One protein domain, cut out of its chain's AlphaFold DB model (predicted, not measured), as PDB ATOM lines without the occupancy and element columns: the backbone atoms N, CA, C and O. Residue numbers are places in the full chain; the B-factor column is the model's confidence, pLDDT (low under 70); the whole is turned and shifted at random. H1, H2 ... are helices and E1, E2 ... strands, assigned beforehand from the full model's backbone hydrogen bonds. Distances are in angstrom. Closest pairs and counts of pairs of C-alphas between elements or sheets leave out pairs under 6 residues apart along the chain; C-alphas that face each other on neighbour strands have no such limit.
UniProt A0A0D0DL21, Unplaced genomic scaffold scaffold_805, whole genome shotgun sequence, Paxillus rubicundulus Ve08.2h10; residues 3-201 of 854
ATOM      1  N   LEU A   3     316.343 237.017 407.677       98.06
ATOM      2  CA  LEU A   3     315.308 236.316 408.430       98.06
ATOM      3  C   LEU A   3     315.662 236.312 409.915       98.06
ATOM      4  O   LEU A   3     316.795 236.009 410.284       98.06
ATOM      5  N   ILE A   4     314.680 236.629 410.755       97.56
ATOM      6  CA  ILE A   4     314.813 236.628 412.212       97.56
ATOM      7  C   ILE A   4     313.885 235.577 412.822       97.56
ATOM      8  O   ILE A   4     312.684 235.575 412.555       97.56
ATOM      9  N   THR A   5     314.431 234.688 413.651       97.44
ATOM     10  CA  THR A   5     313.706 233.584 414.294       97.44
ATOM     11  C   THR A   5     313.765 233.721 415.811       97.44
ATOM     12  O   THR A   5     314.833 233.882 416.393       97.44
ATOM     13  N   GLY A   6     312.611 233.656 416.471       96.31
ATOM     14  CA  GLY A   6     312.516 233.819 417.920       96.31
ATOM     15  C   GLY A   6     311.083 233.674 418.441       96.31
ATOM     16  O   GLY A   6     310.162 233.436 417.654       96.31
ATOM     17  N   PRO A   7     310.859 233.802 419.759       96.19
ATOM     18  CA  PRO A   7     309.546 233.641 420.392       96.19
ATOM     19  C   PRO A   7     308.649 234.881 420.198       96.19
ATOM     20  O   PRO A   7     308.289 235.583 421.149       96.19
ATOM     21  N   PHE A   8     308.326 235.180 418.937       97.06
ATOM     22  CA  PHE A   8     307.557 236.358 418.540       97.06
ATOM     23  C   PHE A   8     306.050 236.152 418.656       97.06
ATOM     24  O   PHE A   8     305.507 235.134 418.229       97.06
ATOM     25  N   ASP A   9     305.368 237.156 419.210       95.25
ATOM     26  CA  ASP A   9     303.913 237.216 419.403       95.25
ATOM     27  C   ASP A   9     303.343 235.931 420.043       95.25
ATOM     28  O   ASP A   9     302.245 235.475 419.727       95.25
ATOM     29  N   ALA A  10     304.136 235.343 420.942       93.69
ATOM     30  CA  ALA A  10     303.758 234.237 421.809       93.69
ATOM     31  C   ALA A  10     302.905 234.726 422.995       93.69
ATOM     32  O   ALA A  10     302.916 235.910 423.362       93.69
ATOM     33  N   GLU A  11     302.181 233.807 423.632       91.44
ATOM     34  CA  GLU A  11     301.424 234.089 424.855       91.44
ATOM     35  C   GLU A  11     302.338 234.488 426.029       91.44
ATOM     36  O   GLU A  11     303.547 234.249 426.019       91.44
ATOM     37  N   VAL A  12     301.777 235.140 427.055       90.19
ATOM     38  CA  VAL A  12     302.568 235.762 428.132       90.19
ATOM     39  C   VAL A  12     303.342 234.702 428.922       90.19
ATOM     40  O   VAL A  12     302.771 233.983 429.737       90.19
ATOM     41  N   GLY A  13     304.662 234.656 428.729       84.69
ATOM     42  CA  GLY A  13     305.540 233.671 429.368       84.69
ATOM     43  C   GLY A  13     305.703 232.349 428.611       84.69
ATOM     44  O   GLY A  13     306.500 231.524 429.055       84.69
ATOM     45  N   ASN A  14     305.035 232.153 427.469       90.12
ATOM     46  CA  ASN A  14     305.376 231.064 426.560       90.12
ATOM     47  C   ASN A  14     306.593 231.478 425.711       90.12
ATOM     48  O   ASN A  14     306.573 232.505 425.037       90.12
ATOM     49  N   VAL A  15     307.667 230.687 425.778       90.56
ATOM     50  CA  VAL A  15     308.932 230.923 425.055       90.56
ATOM     51  C   VAL A  15     309.256 229.755 424.107       90.56
ATOM     52  O   VAL A  15     310.262 229.796 423.412       90.56
ATOM     53  N   THR A  16     308.420 228.707 424.050       93.12
ATOM     54  CA  THR A  16     308.687 227.513 423.222       93.12
ATOM     55  C   THR A  16     308.213 227.667 421.777       93.12
ATOM     56  O   THR A  16     308.744 227.014 420.884       93.12
ATOM     57  N   THR A  17     307.232 228.537 421.522       95.25
ATOM     58  CA  THR A  17     306.711 228.808 420.177       95.25
ATOM     59  C   THR A  17     307.592 229.819 419.443       95.25
ATOM     60  O   THR A  17     307.397 231.028 419.575       95.25
ATOM     61  N   THR A  18     308.554 229.334 418.660       96.75
ATOM     62  CA  THR A  18     309.338 230.163 417.736       96.75
ATOM     63  C   THR A  18     308.563 230.478 416.456       96.75
ATOM     64  O   THR A  18     307.863 229.621 415.919       96.75
ATOM     65  N   LYS A  19     308.744 231.688 415.922       97.69
ATOM     66  CA  LYS A  19     308.333 232.100 414.573       97.69
ATOM     67  C   LYS A  19     309.531 232.706 413.849       97.69
ATOM     68  O   LYS A  19     310.348 233.370 414.487       97.69
ATOM     69  N   THR A  20     309.583 232.547 412.533       97.94
ATOM     70  CA  THR A  20     310.506 233.281 411.655       97.94
ATOM     71  C   THR A  20     309.765 234.443 410.995       97.94
ATOM     72  O   THR A  20     308.598 234.297 410.632       97.94
ATOM     73  N   LYS A  21     310.420 235.597 410.845       98.31
ATOM     74  CA  LYS A  21     309.884 236.812 410.207       98.31
ATOM     75  C   LYS A  21     310.910 237.404 409.240       98.31
ATOM     76  O   LYS A  21     312.114 237.258 409.451       98.31
ATOM     77  N   LEU A  22     310.438 238.070 408.188       98.25
ATOM     78  CA  LEU A  22     311.279 238.819 407.252       98.25
ATOM     79  C   LEU A  22     311.693 240.172 407.848       98.25
ATOM     80  O   LEU A  22     310.845 240.911 408.347       98.25
ATOM     81  N   LEU A  23     312.972 240.525 407.718       98.12
ATOM     82  CA  LEU A  23     313.467 241.892 407.870       98.12
ATOM     83  C   LEU A  23     313.703 242.485 406.472       98.12
ATOM     84  O   LEU A  23     314.512 241.968 405.697       98.12
ATOM     85  N   LYS A  24     312.971 243.553 406.136       97.94
ATOM     86  CA  LYS A  24     313.082 244.263 404.848       97.94
ATOM     87  C   LYS A  24     314.285 245.200 404.810       97.94
ATOM     88  O   LYS A  24     314.627 245.809 405.820       97.94
ATOM     89  N   THR A  25     314.882 245.344 403.634       98.19
ATOM     90  CA  THR A  25     316.047 246.208 403.397       98.19
ATOM     91  C   THR A  25     315.672 247.685 403.546       98.19
ATOM     92  O   THR A  25     314.515 248.073 403.370       98.19
ATOM     93  N   GLY A  26     316.633 248.510 403.968       97.44
ATOM     94  CA  GLY A  26     316.425 249.936 404.249       97.44
ATOM     95  C   GLY A  26     315.411 250.251 405.362       97.44
ATOM     96  O   GLY A  26     315.090 251.423 405.568       97.44
ATOM     97  N   ARG A  27     314.876 249.247 406.077       97.56
ATOM     98  CA  ARG A  27     313.894 249.431 407.155       97.56
ATOM     99  C   ARG A  27     314.507 249.222 408.538       97.56
ATOM    100  O   ARG A  27     315.453 248.460 408.738       97.56
ATOM    101  N   SER A  28     313.902 249.913 409.501       97.50
ATOM    102  CA  SER A  28     314.227 249.854 410.923       97.50
ATOM    103  C   SER A  28     313.086 249.167 411.671       97.50
ATOM    104  O   SER A  28     311.958 249.665 411.682       97.50
ATOM    105  N   THR A  29     313.363 248.013 412.274       97.88
ATOM    106  CA  THR A  29     312.369 247.131 412.893       97.88
ATOM    107  C   THR A  29     312.609 247.049 414.407       97.88
ATOM    108  O   THR A  29     313.526 246.355 414.859       97.88
ATOM    109  N   PRO A  30     311.809 247.749 415.235       97.69
ATOM    110  CA  PRO A  30     312.016 247.778 416.678       97.69
ATOM    111  C   PRO A  30     311.520 246.498 417.367       97.69
ATOM    112  O   PRO A  30     310.393 246.041 417.138       97.69
ATOM    113  N   LEU A  31     312.348 245.980 418.278       96.88
ATOM    114  CA  LEU A  31     312.066 244.864 419.179       96.88
ATOM    115  C   LEU A  31     311.621 245.374 420.551       96.88
ATOM    116  O   LEU A  31     312.256 246.241 421.160       96.88
ATOM    117  N   GLY A  32     310.551 244.790 421.086       96.56
ATOM    118  CA  GLY A  32     310.044 245.176 422.394       96.56
ATOM    119  C   GLY A  32     309.065 244.191 423.013       96.56
ATOM    120  O   GLY A  32     308.603 243.243 422.383       96.56
ATOM    121  N   ARG A  33     308.714 244.427 424.279       95.69
ATOM    122  CA  ARG A  33     307.789 243.554 425.019       95.69
ATOM    123  C   ARG A  33     306.320 243.719 424.617       95.69
ATOM    124  O   ARG A  33     305.556 242.770 424.747       95.69
ATOM    125  N   LYS A  34     305.900 244.922 424.199       95.56
ATOM    126  CA  LYS A  34     304.523 245.249 423.765       95.56
ATOM    127  C   LYS A  34     304.520 246.469 422.842       95.56
ATOM    128  O   LYS A  34     305.221 247.436 423.130       95.56
ATOM    129  N   GLY A  35     303.657 246.467 421.823       94.62
ATOM    130  CA  GLY A  35     303.414 247.644 420.976       94.62
ATOM    131  C   GLY A  35     304.605 248.032 420.096       94.62
ATOM    132  O   GLY A  35     304.894 249.217 419.954       94.62
ATOM    133  N   ARG A  36     305.294 247.034 419.534       96.44
ATOM    134  CA  ARG A  36     306.393 247.157 418.562       96.44
ATOM    135  C   ARG A  36     306.176 246.145 417.429       96.44
ATOM    136  O   ARG A  36     305.295 245.301 417.549       96.44
ATOM    137  N   GLN A  37     306.948 246.240 416.345       96.75
ATOM    138  CA  GLN A  37     306.807 245.349 415.181       96.75
ATOM    139  C   GLN A  37     307.236 243.911 415.506       96.75
ATOM    140  O   GLN A  37     306.543 242.962 415.145       96.75
ATOM    141  N   LEU A  38     308.335 243.752 416.250       97.19
ATOM    142  CA  LEU A  38     308.740 242.474 416.831       97.19
ATOM    143  C   LEU A  38     308.366 242.465 418.316       97.19
ATOM    144  O   LEU A  38     308.948 243.200 419.120       97.19
ATOM    145  N   VAL A  39     307.381 241.642 418.683       96.81
ATOM    146  CA  VAL A  39     306.892 241.523 420.063       96.81
ATOM    147  C   VAL A  39     307.426 240.245 420.699       96.81
ATOM    148  O   VAL A  39     307.040 239.158 420.288       96.81
ATOM    149  N   VAL A  40     308.254 240.354 421.741       96.50
ATOM    150  CA  VAL A  40     308.688 239.199 422.552       96.50
ATOM    151  C   VAL A  40     308.083 239.305 423.948       96.50
ATOM    152  O   VAL A  40     308.448 240.168 424.748       96.50
ATOM    153  N   ASN A  41     307.140 238.416 424.254       95.25
ATOM    154  CA  ASN A  41     306.216 238.542 425.388       95.25
ATOM    155  C   ASN A  41     306.804 238.051 426.732       95.25
ATOM    156  O   ASN A  41     306.172 237.317 427.497       95.25
ATOM    157  N   SER A  42     308.044 238.452 427.022       94.19
ATOM    158  CA  SER A  42     308.805 238.056 428.212       94.19
ATOM    159  C   SER A  42     309.075 239.238 429.139       94.19
ATOM    160  O   SER A  42     309.376 240.346 428.697       94.19
ATOM    161  N   LYS A  43     309.034 239.001 430.457       93.69
ATOM    162  CA  LYS A  43     309.334 240.023 431.479       93.69
ATOM    163  C   LYS A  43     310.776 240.548 431.401       93.69
ATOM    164  O   LYS A  43     310.994 241.687 431.805       93.69
ATOM    165  N   LYS A  44     311.720 239.754 430.868       92.06
ATOM    166  CA  LYS A  44     313.133 240.142 430.685       92.06
ATOM    167  C   LYS A  44     313.318 241.246 429.633       92.06
ATOM    168  O   LYS A  44     314.201 242.087 429.772       92.06
ATOM    169  N   VAL A  45     312.472 241.252 428.601       94.31
ATOM    170  CA  VAL A  45     312.517 242.235 427.511       94.31
ATOM    171  C   VAL A  45     311.919 243.553 428.010       94.31
ATOM    172  O   VAL A  45     310.887 243.581 428.693       94.31
ATOM    173  N   SER A  46     312.579 244.670 427.708       94.44
ATOM    174  CA  SER A  46     312.049 246.006 428.004       94.44
ATOM    175  C   SER A  46     310.931 246.388 427.021       94.44
ATOM    176  O   SER A  46     310.708 245.708 426.022       94.44
ATOM    177  N   ARG A  47     310.167 247.457 427.303       95.62
ATOM    178  CA  ARG A  47     309.136 247.941 426.357       95.62
ATOM    179  C   ARG A  47     309.746 248.183 424.976       95.62
ATOM    180  O   ARG A  47     309.193 247.712 423.992       95.62
ATOM    181  N   ASP A  48     310.906 248.824 424.991       95.81
ATOM    182  CA  ASP A  48     311.796 249.070 423.869       95.81
ATOM    183  C   ASP A  48     313.131 248.424 424.259       95.81
ATOM    184  O   ASP A  48     313.605 248.647 425.381       95.81
ATOM    185  N   HIS A  49     313.668 247.524 423.436       94.62
ATOM    186  CA  HIS A  49     314.817 246.692 423.812       94.62
ATOM    187  C   HIS A  49     316.010 246.929 422.895       94.62
ATOM    188  O   HIS A  49     317.035 247.451 423.334       94.62
ATOM    189  N   CYS A  50     315.836 246.625 421.617       95.62
ATOM    190  CA  CYS A  50     316.756 247.000 420.561       95.62
ATOM    191  C   CYS A  50     315.975 247.307 419.281       95.62
ATOM    192  O   CYS A  50     314.753 247.159 419.214       95.62
ATOM    193  N   GLU A  51     316.691 247.756 418.267       96.31
ATOM    194  CA  GLU A  51     316.166 248.077 416.952       96.31
ATOM    195  C   GLU A  51     317.074 247.432 415.903       96.31
ATOM    196  O   GLU A  51     318.282 247.670 415.912       96.31
ATOM    197  N   PHE A  52     316.499 246.590 415.042       97.12
ATOM    198  CA  PHE A  52     317.209 245.962 413.928       97.12
ATOM    199  C   PHE A  52     317.143 246.890 412.718       97.12
ATOM    200  O   PHE A  52     316.049 247.230 412.272       97.12
ATOM    201  N   LYS A  53     318.294 247.293 412.183       97.25
ATOM    202  CA  LYS A  53     318.396 248.130 410.981       97.25
ATOM    203  C   LYS A  53     319.020 247.323 409.865       97.25
ATOM    204  O   LYS A  53     320.187 246.952 409.960       97.25
ATOM    205  N   VAL A  54     318.240 247.054 408.825       97.81
ATOM    206  CA  VAL A  54     318.774 246.472 407.594       97.81
ATOM    207  C   VAL A  54     319.283 247.608 406.719       97.81
ATOM    208  O   VAL A  54     318.560 248.577 406.479       97.81
ATOM    209  N   GLY A  55     320.508 247.481 406.218       97.69
ATOM    210  CA  GLY A  55     321.069 248.400 405.238       97.69
ATOM    211  C   GLY A  55     320.223 248.474 403.959       97.69
ATOM    212  O   GLY A  55     319.373 247.605 403.711       97.69
ATOM    213  N   PRO A  56     320.427 249.514 403.133       97.69
ATOM    214  CA  PRO A  56     319.849 249.556 401.799       97.69
ATOM    215  C   PRO A  56     320.346 248.369 400.960       97.69
ATOM    216  O   PRO A  56     321.396 247.783 401.225       97.69
ATOM    217  N   TYR A  57     319.571 248.028 399.939       98.00
ATOM    218  CA  TYR A  57     319.927 247.068 398.901       98.00
ATOM    219  C   TYR A  57     319.476 247.710 397.592       98.00
ATOM    220  O   TYR A  57     318.290 247.984 397.424       98.00
ATOM    221  N   THR A  58     320.418 248.074 396.735       97.75
ATOM    222  CA  THR A  58     320.187 248.888 395.536       97.75
ATOM    223  C   THR A  58     319.876 248.021 394.308       97.75
ATOM    224  O   THR A  58     320.068 246.802 394.344       97.75
ATOM    225  N   PRO A  59     319.416 248.609 393.186       96.69
ATOM    226  CA  PRO A  59     319.305 247.889 391.917       96.69
ATOM    227  C   PRO A  59     320.641 247.316 391.411       96.69
ATOM    228  O   PRO A  59     320.633 246.301 390.719       96.69
ATOM    229  N   ASP A  60     321.776 247.909 391.791       97.38
ATOM    230  CA  ASP A  60     323.112 247.420 391.428       97.38
ATOM    231  C   ASP A  60     323.549 246.250 392.332       97.38
ATOM    232  O   ASP A  60     324.110 245.259 391.859       97.38
ATOM    233  N   ASP A  61     323.175 246.270 393.616       97.69
ATOM    234  CA  ASP A  61     323.318 245.108 394.510       97.69
ATOM    235  C   ASP A  61     322.441 243.925 394.058       97.69
ATOM    236  O   ASP A  61     322.759 242.758 394.308       97.69
ATOM    237  N   MET A  62     321.335 244.213 393.362       96.75
ATOM    238  CA  MET A  62     320.378 243.223 392.870       96.75
ATOM    239  C   MET A  62     320.963 242.288 391.802       96.75
ATOM    240  O   MET A  62     320.535 241.136 391.724       96.75
ATOM    241  N   VAL A  63     321.953 242.732 391.018       96.50
ATOM    242  CA  VAL A  63     322.647 241.866 390.042       96.50
ATOM    243  C   VAL A  63     323.794 241.055 390.660       96.50
ATOM    244  O   VAL A  63     324.330 240.160 390.006       96.50
ATOM    245  N   ASN A  64     324.155 241.313 391.923       97.31
ATOM    246  CA  ASN A  64     325.229 240.622 392.634       97.31
ATOM    247  C   ASN A  64     324.671 239.634 393.687       97.31
ATOM    248  O   ASN A  64     324.368 240.031 394.814       97.31
ATOM    249  N   PRO A  65     324.596 238.319 393.397       96.88
ATOM    250  CA  PRO A  65     324.058 237.333 394.338       96.88
ATOM    251  C   PRO A  65     324.999 237.032 395.520       96.88
ATOM    252  O   PRO A  65     324.616 236.307 396.445       96.88
ATOM    253  N   SER A  66     326.224 237.569 395.516       97.25
ATOM    254  CA  SER A  66     327.131 237.547 396.669       97.25
ATOM    255  C   SER A  66     326.889 238.705 397.638       97.25
ATOM    256  O   SER A  66     327.336 238.610 398.778       97.25
ATOM    257  N   PHE A  67     326.195 239.775 397.228       97.88
ATOM    258  CA  PHE A  67     325.955 240.920 398.104       97.88
ATOM    259  C   PHE A  67     324.997 240.560 399.245       97.88
ATOM    260  O   PHE A  67     323.946 239.943 399.046       97.88
ATOM    261  N   VAL A  68     325.362 240.989 400.451       97.81
ATOM    262  CA  VAL A  68     324.547 240.876 401.661       97.81
ATOM    263  C   VAL A  68     324.416 242.289 402.237       97.81
ATOM    264  O   VAL A  68     325.433 242.858 402.635       97.81
ATOM    265  N   PRO A  69     323.206 242.878 402.287       97.31
ATOM    266  CA  PRO A  69     323.009 244.189 402.893       97.31
ATOM    267  C   PRO A  69     323.349 244.105 404.381       97.31
ATOM    268  O   PRO A  69     323.083 243.085 405.022       97.31
ATOM    269  N   THR A  70     323.927 245.166 404.940       96.94
ATOM    270  CA  THR A  70     324.336 245.189 406.350       96.94
ATOM    271  C   THR A  70     323.153 244.961 407.293       96.94
ATOM    272  O   THR A  70     321.995 245.214 406.948       96.94
ATOM    273  N   LEU A  71     323.436 244.476 408.502       96.44
ATOM    274  CA  LEU A  71     322.441 244.358 409.561       96.44
ATOM    275  C   LEU A  71     323.037 244.834 410.886       96.44
ATOM    276  O   LEU A  71     323.991 244.255 411.399       96.44
ATOM    277  N   GLU A  72     322.455 245.894 411.435       95.00
ATOM    278  CA  GLU A  72     322.878 246.523 412.683       95.00
ATOM    279  C   GLU A  72     321.850 246.285 413.793       95.00
ATOM    280  O   GLU A  72     320.641 246.370 413.561       95.00
ATOM    281  N   ILE A  73     322.319 246.048 415.024       95.00
ATOM    282  CA  ILE A  73     321.466 246.019 416.218       95.00
ATOM    283  C   ILE A  73     321.789 247.235 417.082       95.00
ATOM    284  O   ILE A  73     322.862 247.328 417.678       95.00
ATOM    285  N   TYR A  74     320.838 248.157 417.198       94.81
ATOM    286  CA  TYR A  74     320.951 249.325 418.067       94.81
ATOM    287  C   TYR A  74     320.276 249.059 419.420       94.81
ATOM    288  O   TYR A  74     319.054 248.903 419.494       94.81
ATOM    289  N   ASN A  75     321.048 249.006 420.511       93.19
ATOM    290  CA  ASN A  75     320.500 248.828 421.860       93.19
ATOM    291  C   ASN A  75     319.966 250.166 422.398       93.19
ATOM    292  O   ASN A  75     320.728 251.094 422.677       93.19
ATOM    293  N   THR A  76     318.649 250.255 422.608       90.69
ATOM    294  CA  THR A  76     317.972 251.502 423.007       90.69
ATOM    295  C   THR A  76     318.411 252.014 424.387       90.69
ATOM    296  O   THR A  76     318.279 253.206 424.661       90.69
ATOM    297  N   LYS A  77     318.931 251.142 425.264       88.88
ATOM    298  CA  LYS A  77     319.425 251.519 426.601       88.88
ATOM    299  C   LYS A  77     320.870 252.005 426.582       88.88
ATOM    300  O   LYS A  77     321.179 253.022 427.192       88.88
ATOM    301  N   GLU A  78     321.740 251.257 425.911       87.31
ATOM    302  CA  GLU A  78     323.190 251.504 425.892       87.31
ATOM    303  C   GLU A  78     323.590 252.577 424.871       87.31
ATOM    304  O   GLU A  78     324.678 253.135 424.974       87.31
ATOM    305  N   LYS A  79     322.720 252.879 423.892       86.25
ATOM    306  CA  LYS A  79     322.996 253.748 422.729       86.25
ATOM    307  C   LYS A  79     324.167 253.278 421.851       86.25
ATOM    308  O   LYS A  79     324.585 253.997 420.950       86.25
ATOM    309  N   SER A  80     324.670 252.068 422.084       82.31
ATOM    310  CA  SER A  80     325.659 251.393 421.252       82.31
ATOM    311  C   SER A  80     324.977 250.606 420.134       82.31
ATOM    312  O   SER A  80     324.073 249.804 420.408       82.31
ATOM    313  N   THR A  81     325.472 250.743 418.908       80.75
ATOM    314  CA  THR A  81     325.305 249.706 417.885       80.75
ATOM    315  C   THR A  81     326.204 248.519 418.243       80.75
ATOM    316  O   THR A  81     327.352 248.717 418.638       80.75
ATOM    317  N   GLN A  82     325.690 247.293 418.140       75.00
ATOM    318  CA  GLN A  82     326.463 246.061 418.311       75.00
ATOM    319  C   GLN A  82     326.321 245.185 417.060       75.00
ATOM    320  O   GLN A  82     325.215 244.993 416.549       75.00
ATOM    321  N   THR A  83     327.445 244.654 416.582       72.19
ATOM    322  CA  THR A  83     327.489 243.638 415.521       72.19
ATOM    323  C   THR A  83     327.061 242.276 416.086       72.19
ATOM    324  O   THR A  83     327.130 242.036 417.295       72.19
ATOM    325  N   ILE A  84     326.525 241.409 415.229       64.75
ATOM    326  CA  ILE A  84     325.587 240.355 415.635       64.75
ATOM    327  C   ILE A  84     326.297 239.049 415.992       64.75
ATOM    328  O   ILE A  84     326.569 238.236 415.118       64.75
ATOM    329  N   GLU A  85     326.535 238.827 417.287       55.94
ATOM    330  CA  GLU A  85     327.074 237.553 417.796       55.94
ATOM    331  C   GLU A  85     326.697 237.290 419.277       55.94
ATOM    332  O   GLU A  85     327.527 236.879 420.088       55.94
ATOM    333  N   ARG A  86     325.462 237.627 419.705       56.00
ATOM    334  CA  ARG A  86     325.080 237.627 421.140       56.00
ATOM    335  C   ARG A  86     323.666 237.125 421.447       56.00
ATOM    336  O   ARG A  86     322.694 237.577 420.849       56.00
ATOM    337  N   ASP A  87     323.563 236.269 422.470       60.19
ATOM    338  CA  ASP A  87     322.301 235.826 423.088       60.19
ATOM    339  C   ASP A  87     321.626 236.964 423.881       60.19
ATOM    340  O   ASP A  87     322.254 237.659 424.686       60.19
ATOM    341  N   VAL A  88     320.320 237.157 423.674       60.59
ATOM    342  CA  VAL A  88     319.591 238.339 424.152       60.59
ATOM    343  C   VAL A  88     318.962 238.069 425.521       60.59
ATOM    344  O   VAL A  88     317.774 237.781 425.669       60.59
ATOM    345  N   VAL A  89     319.783 238.206 426.569       64.00
ATOM    346  CA  VAL A  89     319.361 238.141 427.987       64.00
ATOM    347  C   VAL A  89     318.731 236.776 428.350       64.00
ATOM    348  O   VAL A  89     317.800 236.669 429.161       64.00
ATOM    349  N   GLY A  90     319.227 235.688 427.757       80.88
ATOM    350  CA  GLY A  90     318.640 234.353 427.895       80.88
ATOM    351  C   GLY A  90     317.237 234.284 427.292       80.88
ATOM    352  O   GLY A  90     316.297 233.828 427.958       80.88
ATOM    353  N   ILE A  91     317.106 234.818 426.079       88.06
ATOM    354  CA  ILE A  91     316.062 234.537 425.097       88.06
ATOM    355  C   ILE A  91     316.794 234.427 423.763       88.06
ATOM    356  O   ILE A  91     317.250 235.435 423.222       88.06
ATOM    357  N   TYR A  92     316.874 233.210 423.237       90.75
ATOM    358  CA  TYR A  92     317.505 232.970 421.949       90.75
ATOM    359  C   TYR A  92     316.698 233.658 420.838       90.75
ATOM    360  O   TYR A  92     315.497 233.413 420.676       90.75
ATOM    361  N   ILE A  93     317.366 234.548 420.108       94.00
ATOM    362  CA  ILE A  93     316.879 235.188 418.889       94.00
ATOM    363  C   ILE A  93     317.974 234.979 417.852       94.00
ATOM    364  O   ILE A  93     319.079 235.496 417.998       94.00
ATOM    365  N   GLU A  94     317.663 234.211 416.821       94.44
ATOM    366  CA  GLU A  94     318.571 233.921 415.721       94.44
ATOM    367  C   GLU A  94     318.302 234.882 414.566       94.44
ATOM    368  O   GLU A  94     317.143 235.168 414.254       94.44
ATOM    369  N   VAL A  95     319.355 235.352 413.900       95.81
ATOM    370  CA  VAL A  95     319.224 236.128 412.664       95.81
ATOM    371  C   VAL A  95     320.170 235.566 411.617       95.81
ATOM    372  O   VAL A  95     321.366 235.451 411.868       95.81
ATOM    373  N   HIS A  96     319.642 235.219 410.444       96.44
ATOM    374  CA  HIS A  96     320.424 234.632 409.358       96.44
ATOM    375  C   HIS A  96     320.032 235.216 407.993       96.44
ATOM    376  O   HIS A  96     318.889 235.622 407.759       96.44
ATOM    377  N   TRP A  97     320.985 235.251 407.061       97.06
ATOM    378  CA  TRP A  97     320.736 235.660 405.681       97.06
ATOM    379  C   TRP A  97     320.332 234.454 404.829       97.06
ATOM    380  O   TRP A  97     321.137 233.554 404.586       97.06
ATOM    381  N   ARG A  98     319.098 234.451 404.315       97.88
ATOM    382  CA  ARG A  98     318.663 233.511 403.273       97.88
ATOM    383  C   ARG A  98     318.843 234.172 401.907       97.88
ATOM    384  O   ARG A  98     318.103 235.096 401.548       97.88
ATOM    385  N   ARG A  99     319.813 233.686 401.125       97.94
ATOM    386  CA  ARG A  99     319.986 234.076 399.717       97.94
ATOM    387  C   ARG A  99     318.764 233.627 398.911       97.94
ATOM    388  O   ARG A  99     318.445 232.442 398.867       97.94
ATOM    389  N   ILE A 100     318.116 234.573 398.236       98.25
ATOM    390  CA  ILE A 100     317.133 234.309 397.182       98.25
ATOM    391  C   ILE A 100     317.651 235.036 395.946       98.25
ATOM    392  O   ILE A 100     317.668 236.264 395.921       98.25
ATOM    393  N   ALA A 101     318.133 234.272 394.969       98.25
ATOM    394  CA  ALA A 101     318.681 234.790 393.724       98.25
ATOM    395  C   ALA A 101     317.981 234.087 392.560       98.25
ATOM    396  O   ALA A 101     318.072 232.864 392.424       98.25
ATOM    397  N   CYS A 102     317.256 234.863 391.761       98.00
ATOM    398  CA  CYS A 102     316.398 234.381 390.690       98.00
ATOM    399  C   CYS A 102     317.062 234.649 389.337       98.00
ATOM    400  O   CYS A 102     317.169 235.800 388.917       98.00
ATOM    401  N   PHE A 103     317.481 233.595 388.641       97.38
ATOM    402  CA  PHE A 103     317.899 233.687 387.245       97.38
ATOM    403  C   PHE A 103     316.664 233.782 386.341       97.38
ATOM    404  O   PHE A 103     315.783 232.918 386.374       97.38
ATOM    405  N   LEU A 104     316.600 234.858 385.556       95.75
ATOM    406  CA  LEU A 104     315.502 235.195 384.657       95.75
ATOM    407  C   LEU A 104     316.077 235.421 383.247       95.75
ATOM    408  O   LEU A 104     316.606 236.502 382.974       95.75
ATOM    409  N   PRO A 105     316.003 234.423 382.343       92.56
ATOM    410  CA  PRO A 105     316.585 234.525 381.008       92.56
ATOM    411  C   PRO A 105     316.099 235.779 380.244       92.56
ATOM    412  O   PRO A 105     314.884 236.012 380.190       92.56
ATOM    413  N   PRO A 106     316.991 236.566 379.602       86.50
ATOM    414  CA  PRO A 106     316.654 237.902 379.085       86.50
ATOM    415  C   PRO A 106     315.493 237.954 378.084       86.50
ATOM    416  O   PRO A 106     314.819 238.972 377.954       86.50
ATOM    417  N   ALA A 107     315.243 236.857 377.370       74.06
ATOM    418  CA  ALA A 107     314.434 236.834 376.157       74.06
ATOM    419  C   ALA A 107     312.929 237.139 376.323       74.06
ATOM    420  O   ALA A 107     312.251 237.230 375.299       74.06
ATOM    421  N   ARG A 108     312.358 237.193 377.546       63.72
ATOM    422  CA  ARG A 108     310.880 237.184 377.717       63.72
ATOM    423  C   ARG A 108     310.239 237.998 378.851       63.72
ATOM    424  O   ARG A 108     309.023 238.151 378.787       63.72
ATOM    425  N   ALA A 109     310.954 238.446 379.890       60.94
ATOM    426  CA  ALA A 109     310.269 238.697 381.175       60.94
ATOM    427  C   ALA A 109     310.719 239.883 382.055       60.94
ATOM    428  O   ALA A 109     310.045 240.142 383.050       60.94
ATOM    429  N   LEU A 110     311.795 240.616 381.735       63.78
ATOM    430  CA  LEU A 110     312.326 241.650 382.648       63.78
ATOM    431  C   LEU A 110     311.298 242.740 383.015       63.78
ATOM    432  O   LEU A 110     311.246 243.161 384.162       63.78
ATOM    433  N   SER A 111     310.424 243.134 382.084       75.38
ATOM    434  CA  SER A 111     309.400 244.171 382.306       75.38
ATOM    435  C   SER A 111     308.210 243.749 383.187       75.38
ATOM    436  O   SER A 111     307.297 244.550 383.369       75.38
ATOM    437  N   LEU A 112     308.162 242.503 383.676       86.44
ATOM    438  CA  LEU A 112     307.056 241.990 384.502       86.44
ATOM    439  C   LEU A 112     307.334 242.066 386.010       86.44
ATOM    440  O   LEU A 112     306.398 241.974 386.800       86.44
ATOM    441  N   VAL A 113     308.600 242.214 386.407       93.62
ATOM    442  CA  VAL A 113     309.029 242.149 387.809       93.62
ATOM    443  C   VAL A 113     309.376 243.549 388.310       93.62
ATOM    444  O   VAL A 113     310.147 244.272 387.685       93.62
ATOM    445  N   SER A 114     308.814 243.931 389.455       95.50
ATOM    446  CA  SER A 114     309.134 245.197 390.113       95.50
ATOM    447  C   SER A 114     310.508 245.121 390.784       95.50
ATOM    448  O   SER A 114     310.689 244.436 391.794       95.50
ATOM    449  N   ASN A 115     311.479 245.851 390.229       95.44
ATOM    450  CA  ASN A 115     312.814 245.981 390.819       95.44
ATOM    451  C   ASN A 115     312.750 246.594 392.232       95.44
ATOM    452  O   ASN A 115     313.514 246.191 393.107       95.44
ATOM    453  N   GLU A 116     311.820 247.520 392.488       96.81
ATOM    454  CA  GLU A 116     311.634 248.136 393.810       96.81
ATOM    455  C   GLU A 116     311.202 247.094 394.858       96.81
ATOM    456  O   GLU A 116     311.802 246.999 395.927       96.81
ATOM    457  N   ASP A 117     310.255 246.214 394.523       97.19
ATOM    458  CA  ASP A 117     309.804 245.150 395.430       97.19
ATOM    459  C   ASP A 117     310.872 244.059 395.649       97.19
ATOM    460  O   ASP A 117     311.016 243.532 396.758       97.19
ATOM    461  N   CYS A 118     311.670 243.737 394.622       97.56
ATOM    462  CA  CYS A 118     312.821 242.838 394.763       97.56
ATOM    463  C   CYS A 118     313.914 243.440 395.657       97.56
ATOM    464  O   CYS A 118     314.413 242.759 396.562       97.56
ATOM    465  N   THR A 119     314.251 244.717 395.455       97.50
ATOM    466  CA  THR A 119     315.258 245.409 396.271       97.50
ATOM    467  C   THR A 119     314.818 245.561 397.725       97.50
ATOM    468  O   THR A 119     315.594 245.204 398.612       97.50
ATOM    469  N   ALA A 120     313.560 245.942 397.986       97.62
ATOM    470  CA  ALA A 120     312.973 246.094 399.326       97.62
ATOM    471  C   ALA A 120     312.959 244.799 400.174       97.62
ATOM    472  O   ALA A 120     312.835 244.847 401.402       97.62
ATOM    473  N   MET A 121     313.099 243.627 399.544       97.88
ATOM    474  CA  MET A 121     313.259 242.337 400.228       97.88
ATOM    475  C   MET A 121     314.700 241.802 400.252       97.88
ATOM    476  O   MET A 121     314.990 240.853 400.990       97.88
ATOM    477  N   GLY A 122     315.609 242.355 399.447       97.69
ATOM    478  CA  GLY A 122     316.916 241.747 399.200       97.69
ATOM    479  C   GLY A 122     316.780 240.398 398.483       97.69
ATOM    480  O   GLY A 122     317.213 239.364 399.011       97.69
ATOM    481  N   ILE A 123     316.114 240.418 397.324       98.31
ATOM    482  CA  ILE A 123     316.125 239.367 396.297       98.31
ATOM    483  C   ILE A 123     317.073 239.817 395.185       98.31
ATOM    484  O   ILE A 123     316.930 240.931 394.694       98.31
ATOM    485  N   SER A 124     317.979 238.945 394.744       98.19
ATOM    486  CA  SER A 124     318.826 239.200 393.570       98.19
ATOM    487  C   SER A 124     318.118 238.749 392.286       98.19
ATOM    488  O   SER A 124     317.539 237.661 392.256       98.19
ATOM    489  N   LEU A 125     318.193 239.544 391.218       97.06
ATOM    490  CA  LEU A 125     317.671 239.211 389.888       97.06
ATOM    491  C   LEU A 125     318.834 239.114 388.903       97.06
ATOM    492  O   LEU A 125     319.570 240.077 388.701       97.06
ATOM    493  N   LEU A 126     319.001 237.945 388.290       96.31
ATOM    494  CA  LEU A 126     320.160 237.628 387.462       96.31
ATOM    495  C   LEU A 126     319.737 237.459 386.003       96.31
ATOM    496  O   LEU A 126     318.856 236.657 385.694       96.31
ATOM    497  N   THR A 127     320.392 238.189 385.102       94.44
ATOM    498  CA  THR A 127     320.231 238.062 383.641       94.44
ATOM    499  C   THR A 127     321.176 237.028 383.027       94.44
ATOM    500  O   THR A 127     320.972 236.605 381.890       94.44
ATOM    501  N   SER A 128     322.188 236.594 383.782       93.56
ATOM    502  CA  SER A 128     323.183 235.581 383.423       93.56
ATOM    503  C   SER A 128     323.163 234.403 384.406       93.56
ATOM    504  O   SER A 128     322.669 234.504 385.531       93.56
ATOM    505  N   SER A 129     323.710 233.263 383.977       93.69
ATOM    506  CA  SER A 129     323.915 232.102 384.849       93.69
ATOM    507  C   SER A 129     324.868 232.448 385.999       93.69
ATOM    508  O   SER A 129     325.948 232.979 385.768       93.69
ATOM    509  N   SER A 130     324.527 232.062 387.232       95.62
ATOM    510  CA  SER A 130     325.397 232.199 388.413       95.62
ATOM    511  C   SER A 130     325.380 230.926 389.254       95.62
ATOM    512  O   SER A 130     324.346 230.265 389.334       95.62
ATOM    513  N   ALA A 131     326.504 230.576 389.887       95.56
ATOM    514  CA  ALA A 131     326.598 229.423 390.792       95.56
ATOM    515  C   ALA A 131     325.804 229.638 392.093       95.56
ATOM    516  O   ALA A 131     325.543 228.704 392.838       95.56
ATOM    517  N   LEU A 132     325.407 230.886 392.355       96.75
ATOM    518  CA  LEU A 132     324.650 231.294 393.534       96.75
ATOM    519  C   LEU A 132     323.150 231.478 393.230       96.75
ATOM    520  O   LEU A 132     322.404 231.934 394.100       96.75
ATOM    521  N   ALA A 133     322.702 231.148 392.011       97.75
ATOM    522  CA  ALA A 133     321.302 231.213 391.603       97.75
ATOM    523  C   ALA A 133     320.487 230.109 392.299       97.75
ATOM    524  O   ALA A 133     320.648 228.923 392.011       97.75
ATOM    525  N   THR A 134     319.590 230.499 393.208       98.19
ATOM    526  CA  THR A 134     318.765 229.545 393.964       98.19
ATOM    527  C   THR A 134     317.485 229.163 393.229       98.19
ATOM    528  O   THR A 134     316.999 228.051 393.413       98.19
ATOM    529  N   HIS A 135     316.973 230.040 392.356       98.44
ATOM    530  CA  HIS A 135     315.783 229.789 391.539       98.44
ATOM    531  C   HIS A 135     316.030 230.130 390.061       98.44
ATOM    532  O   HIS A 135     316.665 231.136 389.755       98.44
ATOM    533  N   HIS A 136     315.492 229.327 389.142       98.12
ATOM    534  CA  HIS A 136     315.435 229.619 387.706       98.12
ATOM    535  C   HIS A 136     313.970 229.814 387.330       98.12
ATOM    536  O   HIS A 136     313.150 228.908 387.504       98.12
ATOM    537  N   ILE A 137     313.654 230.987 386.789       97.62
ATOM    538  CA  ILE A 137     312.297 231.366 386.415       97.62
ATOM    539  C   ILE A 137     312.024 230.953 384.961       97.62
ATOM    540  O   ILE A 137     312.498 231.596 384.026       97.62
ATOM    541  N   THR A 138     311.245 229.887 384.752       96.56
ATOM    542  CA  THR A 138     310.840 229.420 383.413       96.56
ATOM    543  C   THR A 138     309.358 229.019 383.360       96.56
ATOM    544  O   THR A 138     308.863 228.355 384.269       96.56
ATOM    545  N   PRO A 139     308.613 229.350 382.285       96.06
ATOM    546  CA  PRO A 139     307.240 228.870 382.114       96.06
ATOM    547  C   PRO A 139     307.158 227.354 381.841       96.06
ATOM    548  O   PRO A 139     306.136 226.727 382.142       96.06
ATOM    549  N   LYS A 140     308.213 226.752 381.269       97.19
ATOM    550  CA  LYS A 140     308.229 225.340 380.853       97.19
ATOM    551  C   LYS A 140     309.589 224.655 381.017       97.19
ATOM    552  O   LYS A 140     310.634 225.286 380.883       97.19
ATOM    553  N   TYR A 141     309.559 223.348 381.269       98.00
ATOM    554  CA  TYR A 141     310.737 222.485 381.197       98.00
ATOM    555  C   TYR A 141     311.090 222.227 379.727       98.00
ATOM    556  O   TYR A 141     310.239 221.748 378.969       98.00
ATOM    557  N   GLU A 142     312.327 222.540 379.332       96.94
ATOM    558  CA  GLU A 142     312.859 222.362 377.974       96.94
ATOM    559  C   GLU A 142     314.331 221.953 377.992       96.94
ATOM    560  O   GLU A 142     315.062 222.245 378.932       96.94
ATOM    561  N   LEU A 143     314.775 221.282 376.930       96.44
ATOM    562  CA  LEU A 143     316.164 220.868 376.758       96.44
ATOM    563  C   LEU A 143     317.011 222.067 376.283       96.44
ATOM    564  O   LEU A 143     317.338 222.171 375.106       96.44
ATOM    565  N   THR A 144     317.302 223.019 377.176       96.69
ATOM    566  CA  THR A 144     318.066 224.241 376.853       96.69
ATOM    567  C   THR A 144     319.301 224.394 377.734       96.69
ATOM    568  O   THR A 144     319.280 224.081 378.924       96.69
ATOM    569  N   VAL A 145     320.379 224.933 377.154       97.12
ATOM    570  CA  VAL A 145     321.675 225.101 377.830       97.12
ATOM    571  C   VAL A 145     321.551 225.885 379.153       97.12
ATOM    572  O   VAL A 145     322.052 225.384 380.163       97.12
ATOM    573  N   PRO A 146     320.823 227.022 379.252       97.19
ATOM    574  CA  PRO A 146     320.704 227.754 380.518       97.19
ATOM    575  C   PRO A 146     319.916 226.999 381.594       97.19
ATOM    576  O   PRO A 146     320.248 227.095 382.779       97.19
ATOM    577  N   LEU A 147     318.886 226.232 381.212       97.44
ATOM    578  CA  LEU A 147     318.095 225.446 382.165       97.44
ATOM    579  C   LEU A 147     318.909 224.259 382.692       97.44
ATOM    580  O   LEU A 147     318.944 224.021 383.897       97.44
ATOM    581  N   THR A 148     319.655 223.583 381.819       97.94
ATOM    582  CA  THR A 148     320.570 222.502 382.201       97.94
ATOM    583  C   THR A 148     321.742 222.998 383.061       97.94
ATOM    584  O   THR A 148     322.069 222.360 384.056       97.94
ATOM    585  N   THR A 149     322.314 224.169 382.767       98.19
ATOM    586  CA  THR A 149     323.350 224.813 383.610       98.19
ATOM    587  C   THR A 149     322.829 225.133 385.019       98.19
ATOM    588  O   THR A 149     323.563 225.065 386.006       98.19
ATOM    589  N   SER A 150     321.532 225.434 385.125       98.12
ATOM    590  CA  SER A 150     320.855 225.654 386.409       98.12
ATOM    591  C   SER A 150     320.607 224.331 387.151       98.12
ATOM    592  O   SER A 150     320.823 224.266 388.357       98.12
ATOM    593  N   LEU A 151     320.254 223.245 386.448       98.00
ATOM    594  CA  LEU A 151     320.164 221.902 387.045       98.00
ATOM    595  C   LEU A 151     321.510 221.401 387.589       98.00
ATOM    596  O   LEU A 151     321.521 220.785 388.653       98.00
ATOM    597  N   LEU A 152     322.625 221.674 386.896       98.00
ATOM    598  CA  LEU A 152     323.977 221.402 387.408       98.00
ATOM    599  C   LEU A 152     324.239 222.150 388.720       98.00
ATOM    600  O   LEU A 152     324.745 221.568 389.669       98.00
ATOM    601  N   SER A 153     323.796 223.405 388.802       97.31
ATOM    602  CA  SER A 153     323.947 224.277 389.978       97.31
ATOM    603  C   SER A 153     322.911 224.009 391.091       97.31
ATOM    604  O   SER A 153     322.710 224.862 391.953       97.31
ATOM    605  N   ALA A 154     322.205 222.868 391.048       97.38
ATOM    606  CA  ALA A 154     321.103 222.493 391.946       97.38
ATOM    607  C   ALA A 154     319.989 223.564 392.107       97.38
ATOM    608  O   ALA A 154     319.262 223.592 393.100       97.38
ATOM    609  N   THR A 155     319.818 224.441 391.117       97.94
ATOM    610  CA  THR A 155     318.856 225.550 391.140       97.94
ATOM    611  C   THR A 155     317.408 225.050 391.054       97.94
ATOM    612  O   THR A 155     317.064 224.257 390.174       97.94
ATOM    613  N   GLN A 156     316.515 225.562 391.908       98.12
ATOM    614  CA  GLN A 156     315.098 225.189 391.897       98.12
ATOM    615  C   GLN A 156     314.361 225.810 390.699       98.12
ATOM    616  O   GLN A 156     314.367 227.023 390.488       98.12
ATOM    617  N   LEU A 157     313.682 224.975 389.914       98.12
ATOM    618  CA  LEU A 157     312.932 225.406 388.733       98.12
ATOM    619  C   LEU A 157     311.492 225.791 389.116       98.12
ATOM    620  O   LEU A 157     310.752 224.954 389.641       98.12
ATOM    621  N   VAL A 158     311.089 227.038 388.848       98.19
ATOM    622  CA  VAL A 158     309.743 227.585 389.136       98.19
ATOM    623  C   VAL A 158     309.254 228.480 387.994       98.19
ATOM    624  O   VAL A 158     310.047 228.973 387.194       98.19
ATOM    625  N   LYS A 159     307.944 228.720 387.916       97.25
ATOM    626  CA  LYS A 159     307.365 229.745 387.034       97.25
ATOM    627  C   LYS A 159     307.427 231.147 387.660       97.25
ATOM    628  O   LYS A 159     307.649 231.298 388.859       97.25
ATOM    629  N   ILE A 160     307.179 232.182 386.853       96.50
ATOM    630  CA  ILE A 160     307.245 233.592 387.275       96.50
ATOM    631  C   ILE A 160     306.189 233.964 388.329       96.50
ATOM    632  O   ILE A 160     306.444 234.796 389.196       96.50
ATOM    633  N   GLU A 161     305.039 233.289 388.335       97.19
ATOM    634  CA  GLU A 161     303.959 233.513 389.297       97.19
ATOM    635  C   GLU A 161     304.367 233.147 390.737       97.19
ATOM    636  O   GLU A 161     303.766 233.656 391.681       97.19
ATOM    637  N   TRP A 162     305.412 232.327 390.923       98.12
ATOM    638  CA  TRP A 162     306.031 232.100 392.234       98.12
ATOM    639  C   TRP A 162     306.676 233.379 392.771       98.12
ATOM    640  O   TRP A 162     306.431 233.774 393.910       98.12
ATOM    641  N   LEU A 163     307.468 234.046 391.926       97.69
ATOM    642  CA  LEU A 163     308.149 235.288 392.274       97.69
ATOM    643  C   LEU A 163     307.131 236.418 392.464       97.69
ATOM    644  O   LEU A 163     307.242 237.164 393.429       97.69
ATOM    645  N   HIS A 164     306.095 236.498 391.623       97.50
ATOM    646  CA  HIS A 164     305.003 237.461 391.810       97.50
ATOM    647  C   HIS A 164     304.242 237.238 393.128       97.50
ATOM    648  O   HIS A 164     303.950 238.207 393.822       97.50
ATOM    649  N   GLU A 165     303.956 235.992 393.522       98.12
ATOM    650  CA  GLU A 165     303.315 235.708 394.815       98.12
ATOM    651  C   GLU A 165     304.252 236.014 395.997       98.12
ATOM    652  O   GLU A 165     303.806 236.566 397.003       98.12
ATOM    653  N   LEU A 166     305.553 235.728 395.875       98.19
ATOM    654  CA  LEU A 166     306.557 236.086 396.882       98.19
ATOM    655  C   LEU A 166     306.663 237.612 397.049       98.19
ATOM    656  O   LEU A 166     306.702 238.097 398.176       98.19
ATOM    657  N   LEU A 167     306.641 238.365 395.944       97.88
ATOM    658  CA  LEU A 167     306.598 239.832 395.929       97.88
ATOM    659  C   LEU A 167     305.292 240.362 396.530       97.88
ATOM    660  O   LEU A 167     305.329 241.269 397.353       97.88
ATOM    661  N   ARG A 168     304.143 239.751 396.222       97.88
ATOM    662  CA  ARG A 168     302.845 240.126 396.801       97.88
ATOM    663  C   ARG A 168     302.807 239.911 398.319       97.88
ATOM    664  O   ARG A 168     302.460 240.825 399.058       97.88
ATOM    665  N   LEU A 169     303.208 238.731 398.802       97.81
ATOM    666  CA  LEU A 169     303.320 238.429 400.240       97.81
ATOM    667  C   LEU A 169     304.421 239.257 400.931       97.81
ATOM    668  O   LEU A 169     304.364 239.487 402.141       97.81
ATOM    669  N   GLY A 170     305.415 239.705 400.163       97.56
ATOM    670  CA  GLY A 170     306.471 240.614 400.581       97.56
ATOM    671  C   GLY A 170     305.998 242.050 400.755       97.56
ATOM    672  O   GLY A 170     306.268 242.639 401.799       97.56
ATOM    673  N   SER A 171     305.270 242.609 399.792       97.19
ATOM    674  CA  SER A 171     305.017 244.052 399.702       97.19
ATOM    675  C   SER A 171     303.601 244.486 400.059       97.19
ATOM    676  O   SER A 171     303.450 245.583 400.592       97.19
ATOM    677  N   THR A 172     302.571 243.658 399.843       96.94
ATOM    678  CA  THR A 172     301.199 244.005 400.247       96.94
ATOM    679  C   THR A 172     301.123 244.112 401.779       96.94
ATOM    680  O   THR A 172     301.362 243.110 402.457       96.94
ATOM    681  N   PRO A 173     300.806 245.291 402.352       96.44
ATOM    682  CA  PRO A 173     300.620 245.428 403.790       96.44
ATOM    683  C   PRO A 173     299.300 244.783 404.217       96.44
ATOM    684  O   PRO A 173     298.304 244.848 403.501       96.44
ATOM    685  N   ASP A 174     299.274 244.205 405.413       96.00
ATOM    686  CA  ASP A 174     298.032 243.793 406.058       96.00
ATOM    687  C   ASP A 174     297.422 244.979 406.822       96.00
ATOM    688  O   ASP A 174     297.965 245.419 407.841       96.00
ATOM    689  N   ASP A 175     296.293 245.498 406.334       96.25
ATOM    690  CA  ASP A 175     295.551 246.588 406.980       96.25
ATOM    691  C   ASP A 175     294.888 246.182 408.310       96.25
ATOM    692  O   ASP A 175     294.510 247.059 409.089       96.25
ATOM    693  N   THR A 176     294.777 244.883 408.622       95.88
ATOM    694  CA  THR A 176     294.319 244.426 409.946       95.88
ATOM    695  C   THR A 176     295.412 244.552 411.011       95.88
ATOM    696  O   THR A 176     295.110 244.680 412.202       95.88
ATOM    697  N   HIS A 177     296.687 244.570 410.607       94.88
ATOM    698  CA  HIS A 177     297.814 244.657 411.527       94.88
ATOM    699  C   HIS A 177     298.173 246.129 411.820       94.88
ATOM    700  O   HIS A 177     298.483 246.883 410.896       94.88
ATOM    701  N   PRO A 178     298.250 246.572 413.094       95.50
ATOM    702  CA  PRO A 178     298.392 247.994 413.447       95.50
ATOM    703  C   PRO A 178     299.717 248.641 413.006       95.50
ATOM    704  O   PRO A 178     299.864 249.858 413.083       95.50
ATOM    705  N   PHE A 179     300.683 247.841 412.548       96.06
ATOM    706  CA  PHE A 179     301.958 248.301 411.990       96.06
ATOM    707  C   PHE A 179     302.055 248.159 410.459       96.06
ATOM    708  O   PHE A 179     303.142 248.366 409.925       96.06
ATOM    709  N   LYS A 180     300.965 247.787 409.764       96.31
ATOM    710  CA  LYS A 180     300.917 247.543 408.306       96.31
ATOM    711  C   LYS A 180     302.043 246.625 407.802       96.31
ATOM    712  O   LYS A 180     302.676 246.887 406.780       96.31
ATOM    713  N   LEU A 181     302.313 245.558 408.559       96.62
ATOM    714  CA  LEU A 181     303.310 244.550 408.198       96.62
ATOM    715  C   LEU A 181     302.750 243.661 407.089       96.62
ATOM    716  O   LEU A 181     301.590 243.253 407.162       96.62
ATOM    717  N   SER A 182     303.567 243.327 406.096       97.75
ATOM    718  CA  SER A 182     303.182 242.329 405.100       97.75
ATOM    719  C   SER A 182     303.124 240.918 405.702       97.75
ATOM    720  O   SER A 182     303.716 240.675 406.760       97.75
ATOM    721  N   PRO A 183     302.455 239.953 405.043       97.81
ATOM    722  CA  PRO A 183     302.420 238.564 405.489       97.81
ATOM    723  C   PRO A 183     303.796 237.986 405.855       97.81
ATOM    724  O   PRO A 183     303.920 237.381 406.915       97.81
ATOM    725  N   LEU A 184     304.848 238.237 405.060       97.94
ATOM    726  CA  LEU A 184     306.203 237.740 405.362       97.94
ATOM    727  C   LEU A 184     306.885 238.463 406.541       97.94
ATOM    728  O   LEU A 184     307.693 237.849 407.241       97.94
ATOM    729  N   GLU A 185     306.560 239.736 406.797       97.75
ATOM    730  CA  GLU A 185     306.988 240.462 408.008       97.75
ATOM    731  C   GLU A 185     306.251 239.949 409.270       97.75
ATOM    732  O   GLU A 185     306.771 240.069 410.379       97.75
ATOM    733  N   GLN A 186     305.060 239.349 409.130       97.31
ATOM    734  CA  GLN A 186     304.310 238.741 410.241       97.31
ATOM    735  C   GLN A 186     304.699 237.283 410.519       97.31
ATOM    736  O   GLN A 186     304.867 236.908 411.680       97.31
ATOM    737  N   LEU A 187     304.832 236.464 409.474       97.62
ATOM    738  CA  LEU A 187     305.271 235.072 409.527       97.62
ATOM    739  C   LEU A 187     305.897 234.698 408.178       97.62
ATOM    740  O   LEU A 187     305.222 234.685 407.149       97.62
ATOM    741  N   PHE A 188     307.183 234.356 408.175       98.06
ATOM    742  CA  PHE A 188     307.901 234.002 406.956       98.06
ATOM    743  C   PHE A 188     307.481 232.616 406.439       98.06
ATOM    744  O   PHE A 188     308.078 231.595 406.776       98.06
ATOM    745  N   ASN A 189     306.440 232.601 405.610       97.62
ATOM    746  CA  ASN A 189     305.926 231.428 404.912       97.62
ATOM    747  C   ASN A 189     305.937 231.702 403.392       97.62
ATOM    748  O   ASN A 189     304.966 232.260 402.873       97.62
ATOM    749  N   PRO A 190     307.044 231.409 402.681       97.50
ATOM    750  CA  PRO A 190     307.153 231.662 401.245       97.50
ATOM    751  C   PRO A 190     306.220 230.739 400.431       97.50
ATOM    752  O   PRO A 190     305.789 229.698 400.933       97.50
ATOM    753  N   PRO A 191     305.903 231.075 399.166       98.19
ATOM    754  CA  PRO A 191     305.045 230.236 398.334       98.19
ATOM    755  C   PRO A 191     305.708 228.880 398.063       98.19
ATOM    756  O   PRO A 191     306.850 228.834 397.608       98.19
ATOM    757  N   LEU A 192     304.979 227.783 398.286       97.88
ATOM    758  CA  LEU A 192     305.474 226.424 398.032       97.88
ATOM    759  C   LEU A 192     305.857 226.250 396.556       97.88
ATOM    760  O   LEU A 192     304.998 226.293 395.674       97.88
ATOM    761  N   GLU A 193     307.134 225.995 396.291       97.19
ATOM    762  CA  GLU A 193     307.734 225.891 394.956       97.19
ATOM    763  C   GLU A 193     307.047 224.793 394.121       97.19
ATOM    764  O   GLU A 193     306.838 224.937 392.914       97.19
ATOM    765  N   SER A 194     306.589 223.727 394.787       96.75
ATOM    766  CA  SER A 194     305.829 222.613 394.207       96.75
ATOM    767  C   SER A 194     304.513 223.027 393.532       96.75
ATOM    768  O   SER A 194     304.138 222.418 392.529       96.75
ATOM    769  N   LYS A 195     303.839 224.081 394.019       97.88
ATOM    770  CA  LYS A 195     302.610 224.641 393.420       97.88
ATOM    771  C   LYS A 195     302.894 225.395 392.114       97.88
ATOM    772  O   LYS A 195     302.014 225.506 391.263       97.88
ATOM    773  N   TYR A 196     304.120 225.887 391.936       98.06
ATOM    774  CA  TYR A 196     304.525 226.746 390.821       98.06
ATOM    775  C   TYR A 196     305.515 226.059 389.869       98.06
ATOM    776  O   TYR A 196     306.271 226.728 389.163       98.06
ATOM    777  N   LYS A 197     305.497 224.719 389.808       97.94
ATOM    778  CA  LYS A 197     306.316 223.953 388.860       97.94
ATOM    779  C   LYS A 197     306.007 224.341 387.395       97.94
ATOM    780  O   LYS A 197     304.828 224.498 387.039       97.94
ATOM    781  N   PRO A 198     307.038 224.490 386.537       98.12
ATOM    782  CA  PRO A 198     306.897 224.652 385.088       98.12
ATOM    783  C   PRO A 198     306.078 223.532 384.424       98.12
ATOM    784  O   PRO A 198     305.926 222.441 384.969       98.12
ATOM    785  N   VAL A 199     305.543 223.789 383.227       97.88
ATOM    786  CA  VAL A 199     304.851 222.756 382.425       97.88
ATOM    787  C   VAL A 199     305.867 222.017 381.547       97.88
ATOM    788  O   VAL A 199     306.792 222.635 381.030       97.88
ATOM    789  N   PHE A 200     305.730 220.706 381.334       98.31
ATOM    790  CA  PHE A 200     306.583 220.008 380.361       98.31
ATOM    791  C   PHE A 200     306.310 220.505 378.938       98.31
ATOM    792  O   PHE A 200     305.165 220.497 378.486       98.31
ATOM    793  N   SER A 201     307.353 220.896 378.204       97.56
ATOM    794  CA  SER A 201     307.200 221.230 376.787       97.56
ATOM    795  C   SER A 201     306.785 220.003 375.966       97.56
ATOM    796  O   SER A 201     307.288 218.900 376.225       97.56
TER     797      SER A 201
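Overview. This is residues 3 to 201 of the 854 residues of an uncharacterized protein of Paxillus rubicundulus Ve08.2h10 (UniProt A0A0D0DL21). An elongated body of little regular structure holds antiparallel sheets E2-E1-E6 and E3-E4-E5 in one half, parallel sheet E8-E7-E9-E10 with H2 over it in the other. Five named helices and ten strands, mixed, hold under half of the 199 printed residues. It is compact, radius of gyration of the C-alphas 18.7 A, spanning 58 by 30 by 28 A.

Along the chain. E1, residues 3-6, begins at C-alpha (315.308, 236.316, 408.430). Then come E2 19-23, E3 28-32, E4 50-54, E5 71-75, E6 94-97, E7 101-103, H1 115-121, E8 124-126, E9 135-137, H2 145-152, E10 156-158, H3 160-171 of 16.4 A, H4 183-186, and H5 193-196, ending at (304.525, 226.746, 390.821).

Arrangement. The hub, H3, touches H1, closest C-alphas Leu 167 and Asp 117, 6.2 A. In the meander of successive antiparallel neighbours E3, E4, E5, N 51 and O 74 are within hydrogen-bond range, 2.9 A, as is every O i to N i+4 pair of H1, H2, H3.

Size, cuts and confidence. The printed part has no cut; residues 84-89, in the long E5-E6 link, and 108-110 have pLDDT under 70.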